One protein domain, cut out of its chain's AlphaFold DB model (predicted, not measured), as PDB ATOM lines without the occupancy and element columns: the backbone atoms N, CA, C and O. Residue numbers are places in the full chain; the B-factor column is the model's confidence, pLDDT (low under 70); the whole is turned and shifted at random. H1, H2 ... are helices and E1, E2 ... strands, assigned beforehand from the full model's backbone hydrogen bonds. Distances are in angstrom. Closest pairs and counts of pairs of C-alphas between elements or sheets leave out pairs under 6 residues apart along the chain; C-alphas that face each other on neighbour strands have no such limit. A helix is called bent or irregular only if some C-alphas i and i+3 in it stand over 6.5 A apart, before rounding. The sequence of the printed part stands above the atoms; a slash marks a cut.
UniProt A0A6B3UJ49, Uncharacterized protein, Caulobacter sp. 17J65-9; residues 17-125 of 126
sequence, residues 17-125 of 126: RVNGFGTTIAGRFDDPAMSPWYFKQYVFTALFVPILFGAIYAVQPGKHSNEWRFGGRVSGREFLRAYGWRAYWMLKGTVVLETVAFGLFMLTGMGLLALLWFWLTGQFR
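AT A GLANCE: This is residues 17 to 125 of the 126 residues of an uncharacterized protein of Caulobacter sp. 17J65-9 (UniProt A0A6B3UJ49). A small, strongly twisted sheet of four antiparallel strands, E1 to E4, has one very long helix, H1, packed on it; the far end of H1, with residues 107 to 125, sticks out well past the sheet as a free arm. H1 starts beside the end of E4, kinks sharply near residue 83 and then runs over the sheet, and the arm makes the length of the whole. The printed part has 109 residues with four named strands and one named helix, in the order E1, E2, E3, E4, H1 along the chain and E1 - E2 - E3 - E4 across the sheet. The class is mixed, helices and strands. The whole is loose, with a radius of gyration of the C-alphas of 18.1 A, and its C-alphas span 65 by 30 by 22 A.

HOW THE PARTS SIT: Residues 17 to 18 pair, antiparallel, with residues 21 to 22 of E1, which holds residues 21 to 29. E1 is an edge strand and forms a hairpin with E2, residues 38 to 46; N 24 and O 43 are 2.9 A apart and N 43 and O 24 are 2.8 A apart, both within hydrogen-bond range. E2 and E3, residues 49 to 61, form the next hairpin across a tight link, with N 42 and O 55 within hydrogen-bond range at 2.8 A. E3 bends by 101 degrees at residue 52. E3 and E4, residues 68 to 74, form the third hairpin, with N 58 and O 72 within hydrogen-bond range at 2.9 A and an angle of 114 degrees between their directions. The four strands make a meander, each strand the antiparallel neighbour of the one before. E4 is the other edge strand, and E1 and E4 are apart. H1, residues 76 to 123, follows E4 across a tight link and is on the sheet. The closest C-alphas of E1 and H1 are those of Gly 27 and Val 95, 3.9 A apart. The closest C-alphas of E3 and H1 are those of Ile 56 and Gly 76, 6.5 A apart, and those of E2 and H1 are Gln 41 and Val 95, 7.3 A apart. H1 has a kink of 129 degrees near residue 83 and is irregular, with C-alphas 82 and 85 9.3 A apart. In H1, 41 of 44 pairs of O i and N i+4 are within hydrogen-bond range.

IN THESE COORDINATES: E1 runs from C-alpha 21 at (37.254, -2.746, 66.002) to C-alpha 29, 24.0 A away. E2, residues 38 to 46, is 25.0 A long, and E3, the longest strand by residues with 13, spans 24.4 A from Val 49 to Pro 61. E4 is 16.0 A long and ends with C-alpha 74 at (30.109, 19.285, 72.362). H1 covers 55.3 A from Gly 76 to Gln 123, where C-alpha 123 is at (22.904, -35.403, 59.508).

THE WHOLE: The two C-alphas farthest apart are those of Arg 81 and Arg 125, at 65.1 A. Residues 107 to 125, of which 107 to 123 belong to H1, stand free; the body without them has 90 residues, spans 36 by 32 by 18 A and has a radius of gyration of 13.0 A. The printed part has no cut. The links E1 to E2 and E3 to E4 are short, with 8 and 6 residues, and no link is long. The mean pLDDT of the printed part is 87.9; residue 20, residues 65 to 66 and residues 123 to 125 are under 70.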
ATOM      1  N   ARG A  17      33.291   0.110  61.475       75.69
ATOM      2  CA  ARG A  17      33.507  -1.035  62.358       75.69
ATOM      3  C   ARG A  17      33.878  -2.247  61.510       75.69
ATOM      4  O   ARG A  17      33.122  -2.622  60.622       75.69
ATOM      5  N   VAL A  18      35.031  -2.840  61.792       76.62
ATOM      6  CA  VAL A  18      35.519  -4.071  61.164       76.62
ATOM      7  C   VAL A  18      35.820  -5.054  62.288       76.62
ATOM      8  O   VAL A  18      36.643  -4.762  63.150       76.62
ATOM      9  N   ASN A  19      35.117  -6.189  62.323       74.38
ATOM     10  CA  ASN A  19      35.332  -7.261  63.308       74.38
ATOM     11  C   ASN A  19      35.383  -6.773  64.773       74.38
ATOM     12  O   ASN A  19      36.243  -7.170  65.551       74.38
ATOM     13  N   GLY A  20      34.484  -5.854  65.144       69.62
ATOM     14  CA  GLY A  20      34.409  -5.307  66.506       69.62
ATOM     15  C   GLY A  20      35.443  -4.223  66.839       69.62
ATOM     16  O   GLY A  20      35.386  -3.675  67.940       69.62
ATOM     17  N   PHE A  21      36.322  -3.867  65.899       84.94
ATOM     18  CA  PHE A  21      37.254  -2.746  66.002       84.94
ATOM     19  C   PHE A  21      36.797  -1.557  65.164       84.94
ATOM     20  O   PHE A  21      36.394  -1.704  64.009       84.94
ATOM     21  N   GLY A  22      36.896  -0.360  65.733       88.06
ATOM     22  CA  GLY A  22      36.692   0.887  65.011       88.06
ATOM     23  C   GLY A  22      35.842   1.888  65.776       88.06
ATOM     24  O   GLY A  22      35.695   1.814  66.994       88.06
ATOM     25  N   THR A  23      35.305   2.857  65.054       88.31
ATOM     26  CA  THR A  23      34.640   4.029  65.608       88.31
ATOM     27  C   THR A  23      33.155   4.032  65.282       88.31
ATOM     28  O   THR A  23      32.742   3.754  64.158       88.31
ATOM     29  N   THR A  24      32.337   4.385  66.267       89.62
ATOM     30  CA  THR A  24      30.884   4.498  66.116       89.62
ATOM     31  C   THR A  24      30.339   5.655  66.950       89.62
ATOM     32  O   THR A  24      31.054   6.227  67.773       89.62
ATOM     33  N   ILE A  25      29.064   5.984  66.763       89.44
ATOM     34  CA  ILE A  25      28.289   6.775  67.719       89.44
ATOM     35  C   ILE A  25      27.371   5.843  68.514       89.44
ATOM     36  O   ILE A  25      26.696   4.991  67.941       89.44
ATOM     37  N   ALA A  26      27.368   5.992  69.832       89.38
ATOM     38  CA  ALA A  26      26.612   5.158  70.756       89.38
ATOM     39  C   ALA A  26      26.091   5.984  71.935       89.38
ATOM     40  O   ALA A  26      26.537   7.113  72.179       89.38
ATOM     41  N   GLY A  27      25.164   5.387  72.671       90.94
ATOM     42  CA  GLY A  27      24.459   6.016  73.771       90.94
ATOM     43  C   GLY A  27      23.416   7.010  73.285       90.94
ATOM     44  O   GLY A  27      23.372   7.402  72.114       90.94
ATOM     45  N   ARG A  28      22.581   7.442  74.223       92.31
ATOM     46  CA  ARG A  28      21.501   8.383  73.958       92.31
ATOM     47  C   ARG A  28      21.213   9.203  75.202       92.31
ATOM     48  O   ARG A  28      20.999   8.657  76.282       92.31
ATOM     49  N   PHE A  29      21.204  10.517  75.036       93.62
ATOM     50  CA  PHE A  29      20.692  11.442  76.036       93.62
ATOM     51  C   PHE A  29      19.716  12.407  75.368       93.62
ATOM     52  O   PHE A  29      20.114  13.213  74.520       93.62
ATOM     53  N   ASP A  30      18.444  12.285  75.737       92.12
ATOM     54  CA  ASP A  30      17.356  13.118  75.240       92.12
ATOM     55  C   ASP A  30      17.141  14.306  76.186       92.12
ATOM     56  O   ASP A  30      16.794  14.133  77.354       92.12
ATOM     57  N   ASP A  31      17.338  15.517  75.667       88.81
ATOM     58  CA  ASP A  31      16.936  16.753  76.333       88.81
ATOM     59  C   ASP A  31      15.643  17.261  75.670       88.81
ATOM     60  O   ASP A  31      15.672  17.581  74.475       88.81
ATOM     61  N   PRO A  32      14.516  17.366  76.402       88.19
ATOM     62  CA  PRO A  32      13.265  17.889  75.860       88.19
ATOM     63  C   PRO A  32      13.409  19.263  75.196       88.19
ATOM     64  O   PRO A  32      12.720  19.537  74.215       88.19
ATOM     65  N   ALA A  33      14.328  20.107  75.681       86.50
ATOM     66  CA  ALA A  33      14.573  21.437  75.125       86.50
ATOM     67  C   ALA A  33      15.320  21.412  73.779       86.50
ATOM     68  O   ALA A  33      15.333  22.417  73.070       86.50
ATOM     69  N   MET A  34      15.943  20.286  73.424       85.75
ATOM     70  CA  MET A  34      16.669  20.117  72.166       85.75
ATOM     71  C   MET A  34      15.904  19.327  71.110       85.75
ATOM     72  O   MET A  34      16.375  19.258  69.976       85.75
ATOM     73  N   SER A  35      14.728  18.782  71.432       84.88
ATOM     74  CA  SER A  35      13.908  18.035  70.476       84.88
ATOM     75  C   SER A  35      13.712  18.827  69.171       84.88
ATOM     76  O   SER A  35      13.368  20.011  69.220       84.88
ATOM     77  N   PRO A  36      13.954  18.229  67.988       88.00
ATOM     78  CA  PRO A  36      14.124  16.793  67.720       88.00
ATOM     79  C   PRO A  36      15.570  16.261  67.823       88.00
ATOM     80  O   PRO A  36      15.835  15.125  67.423       88.00
ATOM     81  N   TRP A  37      16.516  17.068  68.298       90.62
ATOM     82  CA  TRP A  37      17.918  16.695  68.469       90.62
ATOM     83  C   TRP A  37      18.162  16.023  69.816       90.62
ATOM     84  O   TRP A  37      17.544  16.352  70.826       90.62
ATOM     85  N   TYR A  38      19.131  15.117  69.839       92.38
ATOM     86  CA  TYR A  38      19.596  14.470  71.059       92.38
ATOM     87  C   TYR A  38      21.093  14.193  70.979       92.38
ATOM     88  O   TYR A  38      21.715  14.296  69.920       92.38
ATOM     89  N   PHE A  39      21.694  13.850  72.113       93.62
ATOM     90  CA  PHE A  39      23.133  13.664  72.192       93.62
ATOM     91  C   PHE A  39      23.523  12.196  72.051       93.62
ATOM     92  O   PHE A  39      22.994  11.327  72.748       93.62
ATOM     93  N   LYS A  40      24.501  11.945  71.180       93.88
ATOM     94  CA  LYS A  40      25.212  10.671  71.062       93.88
ATOM     95  C   LYS A  40      26.699  10.865  71.295       93.88
ATOM     96  O   LYS A  40      27.271  11.906  70.984       93.88
ATOM     97  N   GLN A  41      27.350   9.840  71.815       94.38
ATOM     98  CA  GLN A  41      28.772   9.859  72.107       94.38
ATOM     99  C   GLN A  41      29.528   9.141  70.988       94.38
ATOM    100  O   GLN A  41      29.226   7.997  70.663       94.38
ATOM    101  N   TYR A  42      30.542   9.787  70.417       92.19
ATOM    102  CA  TYR A  42      31.493   9.112  69.537       92.19
ATOM    103  C   TYR A  42      32.461   8.283  70.366       92.19
ATOM    104  O   TYR A  42      32.990   8.773  71.370       92.19
ATOM    105  N   VAL A  43      32.661   7.032  69.973       91.56
ATOM    106  CA  VAL A  43      33.374   6.031  70.762       91.56
ATOM    107  C   VAL A  43      34.231   5.175  69.847       91.56
ATOM    108  O   VAL A  43      33.780   4.736  68.788       91.56
ATOM    109  N   PHE A  44      35.456   4.908  70.286       90.62
ATOM    110  CA  PHE A  44      36.275   3.839  69.738       90.62
ATOM    111  C   PHE A  44      35.989   2.548  70.504       90.62
ATOM    112  O   PHE A  44      36.149   2.483  71.727       90.62
ATOM    113  N   THR A  45      35.554   1.534  69.770       88.31
ATOM    114  CA  THR A  45      35.305   0.184  70.268       88.31
ATOM    115  C   THR A  45      36.396  -0.763  69.787       88.31
ATOM    116  O   THR A  45      36.742  -0.738  68.606       88.31
ATOM    117  N   ALA A  46      36.893  -1.613  70.683       86.50
ATOM    118  CA  ALA A  46      37.768  -2.739  70.371       86.50
ATOM    119  C   ALA A  46      37.116  -4.013  70.905       86.50
ATOM    120  O   ALA A  46      36.667  -4.017  72.049       86.50
ATOM    121  N   LEU A  47      37.030  -5.067  70.089       83.56
ATOM    122  CA  LEU A  47      36.354  -6.322  70.455       83.56
ATOM    123  C   LEU A  47      34.944  -6.110  71.042       83.56
ATOM    124  O   LEU A  47      34.561  -6.762  72.007       83.56
ATOM    125  N   PHE A  48      34.174  -5.168  70.484       76.19
ATOM    126  CA  PHE A  48      32.844  -4.796  70.998       76.19
ATOM    127  C   PHE A  48      32.838  -4.270  72.443       76.19
ATOM    128  O   PHE A  48      31.803  -4.306  73.092       76.19
ATOM    129  N   VAL A  49      33.958  -3.746  72.943       83.31
ATOM    130  CA  VAL A  49      34.052  -3.046  74.231       83.31
ATOM    131  C   VAL A  49      34.348  -1.570  73.957       83.31
ATOM    132  O   VAL A  49      35.219  -1.275  73.132       83.31
ATOM    133  N   PRO A  50      33.642  -0.613  74.589       86.44
ATOM    134  CA  PRO A  50      33.936   0.802  74.413       86.44
ATOM    135  C   PRO A  50      35.225   1.144  75.169       86.44
ATOM    136  O   PRO A  50      35.259   1.085  76.393       86.44
ATOM    137  N   ILE A  51      36.289   1.489  74.438       88.12
ATOM    138  CA  ILE A  51      37.614   1.763  75.019       88.12
ATOM    139  C   ILE A  51      37.817   3.263  75.226       88.12
ATOM    140  O   ILE A  51      38.184   3.698  76.313       88.12
ATOM    141  N   LEU A  52      37.572   4.069  74.187       89.31
ATOM    142  CA  LEU A  52      37.787   5.517  74.241       89.31
ATOM    143  C   LEU A  52      36.493   6.256  73.945       89.31
ATOM    144  O   LEU A  52      35.921   6.129  72.862       89.31
ATOM    145  N   PHE A  53      36.065   7.089  74.889       90.38
ATOM    146  CA  PHE A  53      34.942   7.993  74.692       90.38
ATOM    147  C   PHE A  53      35.451   9.329  74.148       90.38
ATOM    148  O   PHE A  53      36.102  10.091  74.859       90.38
ATOM    149  N   GLY A  54      35.145   9.610  72.887       89.25
ATOM    150  CA  GLY A  54      35.547  10.828  72.194       89.25
ATOM    151  C   GLY A  54      34.615  12.013  72.452       89.25
ATOM    152  O   GLY A  54      34.238  12.324  73.583       89.25
ATOM    153  N   ALA A  55      34.232  12.702  71.380       91.25
ATOM    154  CA  ALA A  55      33.343  13.857  71.453       91.25
ATOM    155  C   ALA A  55      31.859  13.467  71.496       91.25
ATOM    156  O   ALA A  55      31.474  12.409  70.997       91.25
ATOM    157  N   ILE A  56      31.031  14.342  72.064       94.31
ATOM    158  CA  ILE A  56      29.575  14.200  72.066       94.31
ATOM    159  C   ILE A  56      29.039  14.989  70.874       94.31
ATOM    160  O   ILE A  56      29.498  16.096  70.604       94.31
ATOM    161  N   TYR A  57      28.085  14.425  70.150       93.50
ATOM    162  CA  TYR A  57      27.465  15.046  68.991       93.50
ATOM    163  C   TYR A  57      25.972  15.209  69.236       93.50
ATOM    164  O   TYR A  57      25.310  14.271  69.679       93.50
ATOM    165  N   ALA A  58      25.452  16.393  68.921       93.06
ATOM    166  CA  ALA A  58      24.021  16.590  68.757       93.06
ATOM    167  C   ALA A  58      23.633  15.999  67.399       93.06
ATOM    168  O   ALA A  58      24.148  16.424  66.360       93.06
ATOM    169  N   VAL A  59      22.762  14.998  67.412       92.44
ATOM    170  CA  VAL A  59      22.327  14.287  66.215       92.44
ATOM    171  C   VAL A  59      20.811  14.259  66.111       92.44
ATOM    172  O   VAL A  59      20.094  14.325  67.108       92.44
ATOM    173  N   GLN A  60      20.339  14.148  64.878       92.31
ATOM    174  CA  GLN A  60      18.947  13.900  64.538       92.31
ATOM    175  C   GLN A  60      18.903  12.712  63.563       92.31
ATOM    176  O   GLN A  60      19.801  12.601  62.716       92.31
ATOM    177  N   PRO A  61      17.900  11.820  63.649       86.56
ATOM    178  CA  PRO A  61      17.693  10.798  62.630       86.56
ATOM    179  C   PRO A  61      17.533  11.448  61.248       86.56
ATOM    180  O   PRO A  61      16.839  12.457  61.091       86.56
ATOM    181  N   GLY A  62      18.232  10.897  60.257       84.50
ATOM    182  CA  GLY A  62      18.096  11.265  58.853       84.50
ATOM    183  C   GLY A  62      16.816  10.706  58.230       84.50
ATOM    184  O   GLY A  62      15.963  10.144  58.916       84.50
ATOM    185  N   LYS A  63      16.673  10.867  56.908       81.00
ATOM    186  CA  LYS A  63      15.516  10.320  56.176       81.00
ATOM    187  C   LYS A  63      15.583   8.796  56.063       81.00
ATOM    188  O   LYS A  63      14.540   8.151  56.036       81.00
ATOM    189  N   HIS A  64      16.789   8.233  56.010       78.75
ATOM    190  CA  HIS A  64      17.013   6.791  55.935       78.75
ATOM    191  C   HIS A  64      17.454   6.210  57.288       78.75
ATOM    192  O   HIS A  64      18.049   6.900  58.115       78.75
ATOM    193  N   SER A  65      17.188   4.916  57.504       67.06
ATOM    194  CA  SER A  65      17.330   4.213  58.795       67.06
ATOM    195  C   SER A  65      18.745   4.188  59.390       67.06
ATOM    196  O   SER A  65      18.892   3.894  60.573       67.06
ATOM    197  N   ASN A  66      19.770   4.541  58.611       69.62
ATOM    198  CA  ASN A  66      21.173   4.583  59.037       69.62
ATOM    199  C   ASN A  66      21.827   5.960  58.854       69.62
ATOM    200  O   ASN A  66      23.043   6.097  59.001       69.62
ATOM    201  N   GLU A  67      21.038   6.979  58.523       81.81
ATOM    202  CA  GLU A  67      21.546   8.329  58.345       81.81
ATOM    203  C   GLU A  67      21.424   9.133  59.630       81.81
ATOM    204  O   GLU A  67      20.401   9.129  60.315       81.81
ATOM    205  N   TRP A  68      22.479   9.882  59.920       84.88
ATOM    206  CA  TRP A  68      22.537  10.798  61.045       84.88
ATOM    207  C   TRP A  68      22.797  12.198  60.515       84.88
ATOM    208  O   TRP A  68      23.768  12.428  59.793       84.88
ATOM    209  N   ARG A  69      21.944  13.151  60.890       88.94
ATOM    210  CA  ARG A  69      22.226  14.575  60.707       88.94
ATOM    211  C   ARG A  69      22.980  15.057  61.934       88.94
ATOM    212  O   ARG A  69      22.521  14.837  63.050       88.94
ATOM    213  N   PHE A  70      24.120  15.706  61.730       90.44
ATOM    214  CA  PHE A  70      24.953  16.233  62.808       90.44
ATOM    215  C   PHE A  70      24.700  17.732  62.958       90.44
ATOM    216  O   PHE A  70      24.963  18.499  62.037       90.44
ATOM    217  N   GLY A  71      24.172  18.138  64.110       87.31
ATOM    218  CA  GLY A  71      23.853  19.534  64.418       87.31
ATOM    219  C   GLY A  71      25.034  20.268  65.038       87.31
ATOM    220  O   GLY A  71      25.146  21.483  64.923       87.31
ATOM    221  N   GLY A  72      25.946  19.524  65.663       91.00
ATOM    222  CA  GLY A  72      27.145  20.085  66.257       91.00
ATOM    223  C   GLY A  72      27.867  19.123  67.184       91.00
ATOM    224  O   GLY A  72      27.397  18.018  67.470       91.00
ATOM    225  N   ARG A  73      29.029  19.563  67.651       92.31
ATOM    226  CA  ARG A  73      29.908  18.845  68.568       92.31
ATOM    227  C   ARG A  73      29.964  19.575  69.906       92.31
ATOM    228  O   ARG A  73      30.074  20.794  69.954       92.31
ATOM    229  N   VAL A  74      29.954  18.809  70.987       92.00
ATOM    230  CA  VAL A  74      30.109  19.285  72.362       92.00
ATOM    231  C   VAL A  74      31.216  18.473  73.028       92.00
ATOM    232  O   VAL A  74      31.305  17.247  72.876       92.00
ATOM    233  N   SER A  75      32.113  19.142  73.753       89.81
ATOM    234  CA  SER A  75      33.115  18.434  74.549       89.81
ATOM    235  C   SER A  75      32.473  17.780  75.779       89.81
ATOM    236  O   SER A  75      31.502  18.283  76.339       89.81
ATOM    237  N   GLY A  76      33.048  16.677  76.266       89.25
ATOM    238  CA  GLY A  76      32.557  16.037  77.493       89.25
ATOM    239  C   GLY A  76      32.553  16.978  78.704       89.25
ATOM    240  O   GLY A  76      31.658  16.893  79.539       89.25
ATOM    241  N   ARG A  77      33.509  17.917  78.771       90.12
ATOM    242  CA  ARG A  77      33.594  18.927  79.839       90.12
ATOM    243  C   ARG A  77      32.457  19.948  79.760       90.12
ATOM    244  O   ARG A  77      31.864  20.259  80.787       90.12
ATOM    245  N   GLU A  78      32.136  20.445  78.567       90.25
ATOM    246  CA  GLU A  78      31.010  21.370  78.362       90.25
ATOM    247  C   GLU A  78      29.673  20.690  78.645       90.25
ATOM    248  O   GLU A  78      28.832  21.260  79.336       90.25
ATOM    249  N   PHE A  79      29.506  19.447  78.182       91.38
ATOM    250  CA  PHE A  79      28.316  18.653  78.473       91.38
ATOM    251  C   PHE A  79      28.147  18.444  79.979       91.38
ATOM    252  O   PHE A  79      27.077  18.699  80.529       91.38
ATOM    253  N   LEU A  80      29.224  18.043  80.662       92.62
ATOM    254  CA  LEU A  80      29.223  17.863  82.108       92.62
ATOM    255  C   LEU A  80      28.887  19.166  82.844       92.62
ATOM    256  O   LEU A  80      28.122  19.151  83.803       92.62
ATOM    257  N   ARG A  81      29.428  20.299  82.388       91.50
ATOM    258  CA  ARG A  81      29.141  21.616  82.971       91.50
ATOM    259  C   ARG A  81      27.682  22.029  82.784       91.50
ATOM    260  O   ARG A  81      27.142  22.726  83.635       91.50
ATOM    261  N   ALA A  82      27.054  21.646  81.675       90.38
ATOM    262  CA  ALA A  82      25.696  22.064  81.359       90.38
ATOM    263  C   ALA A  82      24.607  21.168  81.952       90.38
ATOM    264  O   ALA A  82      23.621  21.695  82.463       90.38
ATOM    265  N   TYR A  83      24.796  19.848  81.919       90.25
ATOM    266  CA  TYR A  83      23.801  18.871  82.381       90.25
ATOM    267  C   TYR A  83      24.154  18.199  83.714       90.25
ATOM    268  O   TYR A  83      23.340  17.475  84.287       90.25
ATOM    269  N   GLY A  84      25.360  18.432  84.230       92.81
ATOM    270  CA  GLY A  84      25.822  17.862  85.488       92.81
ATOM    271  C   GLY A  84      26.263  16.400  85.390       92.81
ATOM    272  O   GLY A  84      26.160  15.726  84.361       92.81
ATOM    273  N   TRP A  85      26.780  15.899  86.512       93.69
ATOM    274  CA  TRP A  85      27.411  14.578  86.612       93.69
ATOM    275  C   TRP A  85      26.445  13.428  86.314       93.69
ATOM    276  O   TRP A  85      26.812  12.469  85.638       93.69
ATOM    277  N   ARG A  86      25.185  13.546  86.753       92.69
ATOM    278  CA  ARG A  86      24.160  12.515  86.540       92.69
ATOM    279  C   ARG A  86      23.901  12.266  85.053       92.69
ATOM    280  O   ARG A  86      23.965  11.124  84.614       92.69
ATOM    281  N   ALA A  87      23.662  13.322  84.278       92.00
ATOM    282  CA  ALA A  87      23.428  13.210  82.841       92.00
ATOM    283  C   ALA A  87      24.662  12.685  82.097       92.00
ATOM    284  O   ALA A  87      24.543  11.845  81.207       92.00
ATOM    285  N   TYR A  88      25.857  13.135  82.498       92.75
ATOM    286  CA  TYR A  88      27.111  12.646  81.933       92.75
ATOM    287  C   TYR A  88      27.251  11.127  82.097       92.75
ATOM    288  O   TYR A  88      27.510  10.427  81.118       92.75
ATOM    289  N   TRP A  89      27.004  10.593  83.297       93.19
ATOM    290  CA  TRP A  89      27.046   9.147  83.526       93.19
ATOM    291  C   TRP A  89      25.895   8.384  82.891       93.19
ATOM    292  O   TRP A  89      26.119   7.265  82.449       93.19
ATOM    293  N   MET A  90      24.702   8.970  82.769       93.44
ATOM    294  CA  MET A  90      23.619   8.354  81.994       93.44
ATOM    295  C   MET A  90      24.023   8.184  80.525       93.44
ATOM    296  O   MET A  90      23.844   7.105  79.958       93.44
ATOM    297  N   LEU A  91      24.658   9.192  79.919       93.56
ATOM    298  CA  LEU A  91      25.169   9.081  78.554       93.56
ATOM    299  C   LEU A  91      26.261   8.003  78.437       93.56
ATOM    300  O   LEU A  91      26.225   7.189  77.521       93.56
ATOM    301  N   LYS A  92      27.220   7.943  79.369       92.75
ATOM    302  CA  LYS A  92      28.244   6.877  79.358       92.75
ATOM    303  C   LYS A  92      27.645   5.491  79.604       92.75
ATOM    304  O   LYS A  92      28.043   4.534  78.951       92.75
ATOM    305  N   GLY A  93      26.678   5.387  80.510       92.12
ATOM    306  CA  GLY A  93      25.994   4.140  80.836       92.12
ATOM    307  C   GLY A  93      25.215   3.589  79.647       92.12
ATOM    308  O   GLY A  93      25.327   2.405  79.348       92.12
ATOM    309  N   THR A  94      24.508   4.448  78.904       93.69
ATOM    310  CA  THR A  94      23.807   4.032  77.676       93.69
ATOM    311  C   THR A  94      24.772   3.584  76.582       93.69
ATOM    312  O   THR A  94      24.493   2.591  75.920       93.69
ATOM    313  N   VAL A  95      25.947   4.219  76.439       91.50
ATOM    314  CA  VAL A  95      27.007   3.713  75.542       91.50
ATOM    315  C   VAL A  95      27.401   2.286  75.910       91.50
ATOM    316  O   VAL A  95      27.480   1.426  75.033       91.50
ATOM    317  N   VAL A  96      27.691   2.039  77.192       89.31
ATOM    318  CA  VAL A  96      28.116   0.716  77.664       89.31
ATOM    319  C   VAL A  96      27.004  -0.302  77.437       89.31
ATOM    320  O   VAL A  96      27.270  -1.359  76.877       89.31
ATOM    321  N   LEU A  97      25.761   0.041  77.782       90.50
ATOM    322  CA  LEU A  97      24.601  -0.828  77.601       90.50
ATOM    323  C   LEU A  97      24.381  -1.200  76.129       90.50
ATOM    324  O   LEU A  97      24.273  -2.381  75.819       90.50
ATOM    325  N   GLU A  98      24.362  -0.220  75.221       89.31
ATOM    326  CA  GLU A  98      24.221  -0.467  73.778       89.31
ATOM    327  C   GLU A  98      25.359  -1.342  73.244       89.31
ATOM    328  O   GLU A  98      25.145  -2.234  72.424       89.31
ATOM    329  N   THR A  99      26.578  -1.106  73.728       84.62
ATOM    330  CA  THR A  99      27.761  -1.840  73.281       84.62
ATOM    331  C   THR A  99      27.744  -3.291  73.772       84.62
ATOM    332  O   THR A  99      27.989  -4.200  72.981       84.62
ATOM    333  N   VAL A 100      27.375  -3.525  75.037       85.38
ATOM    334  CA  VAL A 100      27.198  -4.869  75.610       85.38
ATOM    335  C   VAL A 100      26.048  -5.604  74.926       85.38
ATOM    336  O   VAL A 100      26.223  -6.751  74.530       85.38
ATOM    337  N   ALA A 101      24.902  -4.948  74.726       87.38
ATOM    338  CA  ALA A 101      23.759  -5.539  74.031       87.38
ATOM    339  C   ALA A 101      24.133  -5.982  72.608       87.38
ATOM    340  O   ALA A 101      23.800  -7.091  72.194       87.38
ATOM    341  N   PHE A 102      24.893  -5.155  71.884       84.56
ATOM    342  CA  PHE A 102      25.404  -5.506  70.563       84.56
ATOM    343  C   PHE A 102      26.395  -6.680  70.605       84.56
ATOM    344  O   PHE A 102      26.327  -7.571  69.759       84.56
ATOM    345  N   GLY A 103      27.301  -6.702  71.586       84.12
ATOM    346  CA  GLY A 103      28.237  -7.808  71.787       84.12
ATOM    347  C   GLY A 103      27.521  -9.131  72.074       84.12
ATOM    348  O   GLY A 103      27.803 -10.133  71.422       84.12
ATOM    349  N   LEU A 104      26.542  -9.125  72.982       88.44
ATOM    350  CA  LEU A 104      25.717 -10.295  73.293       88.44
ATOM    351  C   LEU A 104      24.936 -10.775  72.067       88.44
ATOM    352  O   LEU A 104      24.970 -11.963  71.763       88.44
ATOM    353  N   PHE A 105      24.313  -9.858  71.322       88.81
ATOM    354  CA  PHE A 105      23.605 -10.182  70.082       88.81
ATOM    355  C   PHE A 105      24.509 -10.909  69.075       88.81
ATOM    356  O   PHE A 105      24.113 -11.931  68.512       88.81
ATOM    357  N   MET A 106      25.744 -10.430  68.891       85.75
ATOM    358  CA  MET A 106      26.724 -11.076  68.015       85.75
ATOM    359  C   MET A 106      27.103 -12.479  68.500       85.75
ATOM    360  O   MET A 106      27.093 -13.420  67.706       85.75
ATOM    361  N   LEU A 107      27.392 -12.643  69.794       87.50
ATOM    362  CA  LEU A 107      27.750 -13.944  70.370       87.50
ATOM    363  C   LEU A 107      26.605 -14.957  70.249       87.50
ATOM    364  O   LEU A 107      26.839 -16.103  69.863       87.50
ATOM    365  N   THR A 108      25.366 -14.537  70.517       91.69
ATOM    366  CA  THR A 108      24.180 -15.383  70.344       91.69
ATOM    367  C   THR A 108      23.997 -15.787  68.883       91.69
ATOM    368  O   THR A 108      23.798 -16.967  68.604       91.69
ATOM    369  N   GLY A 109      24.124 -14.846  67.941       91.50
ATOM    370  CA  GLY A 109      24.036 -15.139  66.509       91.50
ATOM    371  C   GLY A 109      25.090 -16.148  66.046       91.50
ATOM    372  O   GLY A 109      24.762 -17.117  65.363       91.50
ATOM    373  N   MET A 110      26.344 -15.977  66.475       90.69
ATOM    374  CA  MET A 110      27.426 -16.924  66.180       90.69
ATOM    375  C   MET A 110      27.168 -18.310  66.784       90.69
ATOM    376  O   MET A 110      27.373 -19.314  66.106       90.69
ATOM    377  N   GLY A 111      26.680 -18.376  68.027       93.31
ATOM    378  CA  GLY A 111      26.328 -19.637  68.682       93.31
ATOM    379  C   GLY A 111      25.216 -20.393  67.950       93.31
ATOM    380  O   GLY A 111      25.338 -21.593  67.720       93.31
ATOM    381  N   LEU A 112      24.167 -19.688  67.512       95.50
ATOM    382  CA  LEU A 112      23.072 -20.279  66.736       95.50
ATOM    383  C   LEU A 112      23.544 -20.804  65.376       95.50
ATOM    384  O   LEU A 112      23.161 -21.902  64.979       95.50
ATOM    385  N   LEU A 113      24.409 -20.059  64.682       94.56
ATOM    386  CA  LEU A 113      25.002 -20.510  63.421       94.56
ATOM    387  C   LEU A 113      25.886 -21.749  63.612       94.56
ATOM    388  O   LEU A 113      25.829 -22.666  62.795       94.56
ATOM    389  N   ALA A 114      26.661 -21.811  64.697       93.06
ATOM    390  CA  ALA A 114      27.478 -22.978  65.021       93.06
ATOM    391  C   ALA A 114      26.620 -24.221  65.316       93.06
ATOM    392  O   ALA A 114      26.926 -25.309  64.826       93.06
ATOM    393  N   LEU A 115      25.519 -24.061  66.059       93.94
ATOM    394  CA  LEU A 115      24.559 -25.139  66.318       93.94
ATOM    395  C   LEU A 115      23.882 -25.621  65.031       93.94
ATOM    396  O   LEU A 115      23.788 -26.826  64.803       93.94
ATOM    397  N   LEU A 116      23.454 -24.694  64.169       94.31
ATOM    398  CA  LEU A 116      22.867 -25.019  62.869       94.31
ATOM    399  C   LEU A 116      23.856 -25.788  61.986       94.31
ATOM    400  O   LEU A 116      23.491 -26.794  61.383       94.31
ATOM    401  N   TRP A 117      25.115 -25.349  61.938       93.44
ATOM    402  CA  TRP A 117      26.173 -26.043  61.207       93.44
ATOM    403  C   TRP A 117      26.386 -27.470  61.722       93.44
ATOM    404  O   TRP A 117      26.484 -28.406  60.925       93.44
ATOM    405  N   PHE A 118      26.429 -27.649  63.045       92.75
ATOM    406  CA  PHE A 118      26.572 -28.968  63.660       92.75
ATOM    407  C   PHE A 118      25.384 -29.879  63.332       92.75
ATOM    408  O   PHE A 118      25.584 -31.044  63.002       92.75
ATOM    409  N   TRP A 119      24.159 -29.347  63.354       92.44
ATOM    410  CA  TRP A 119      22.961 -30.095  62.971       92.44
ATOM    411  C   TRP A 119      23.002 -30.529  61.500       92.44
ATOM    412  O   TRP A 119      22.822 -31.710  61.210       92.44
ATOM    413  N   LEU A 120      23.328 -29.612  60.582       92.25
ATOM    414  CA  LEU A 120      23.429 -29.913  59.151       92.25
ATOM    415  C   LEU A 120      24.515 -30.958  58.870       92.25
ATOM    416  O   LEU A 120      24.250 -31.957  58.215       92.25
ATOM    417  N   THR A 121      25.730 -30.767  59.386       90.81
ATOM    418  CA  THR A 121      26.861 -31.677  59.120       90.81
ATOM    419  C   THR A 121      26.779 -33.003  59.874       90.81
ATOM    420  O   THR A 121      27.305 -34.006  59.393       90.81
ATOM    421  N   GLY A 122      26.097 -33.036  61.021       78.88
ATOM    422  CA  GLY A 122      25.807 -34.258  61.767       78.88
ATOM    423  C   GLY A 122      24.807 -35.170  61.054       78.88
ATOM    424  O   GLY A 122      24.939 -36.387  61.140       78.88
ATOM    425  N   GLN A 123      23.861 -34.611  60.291       63.41
ATOM    426  CA  GLN A 123      22.904 -35.403  59.508       63.41
ATOM    427  C   GLN A 123      23.518 -36.096  58.281       63.41
ATOM    428  O   GLN A 123      22.983 -37.105  57.840       63.41
ATOM    429  N   PHE A 124      24.657 -35.624  57.764       57.88
ATOM    430  CA  PHE A 124      25.351 -36.242  56.620       57.88
ATOM    431  C   PHE A 124      26.354 -37.345  57.012       57.88
ATOM    432  O   PHE A 124      27.125 -37.798  56.167       57.88
ATOM    433  N   ARG A 125      26.397 -37.753  58.288       56.66
ATOM    434  CA  ARG A 125      27.320 -38.786  58.797       56.66
ATOM    435  C   ARG A 125      26.680 -40.163  59.028       56.66
ATOM    436  O   ARG A 125      27.327 -41.010  59.643       56.66
TER     437      ARG A 125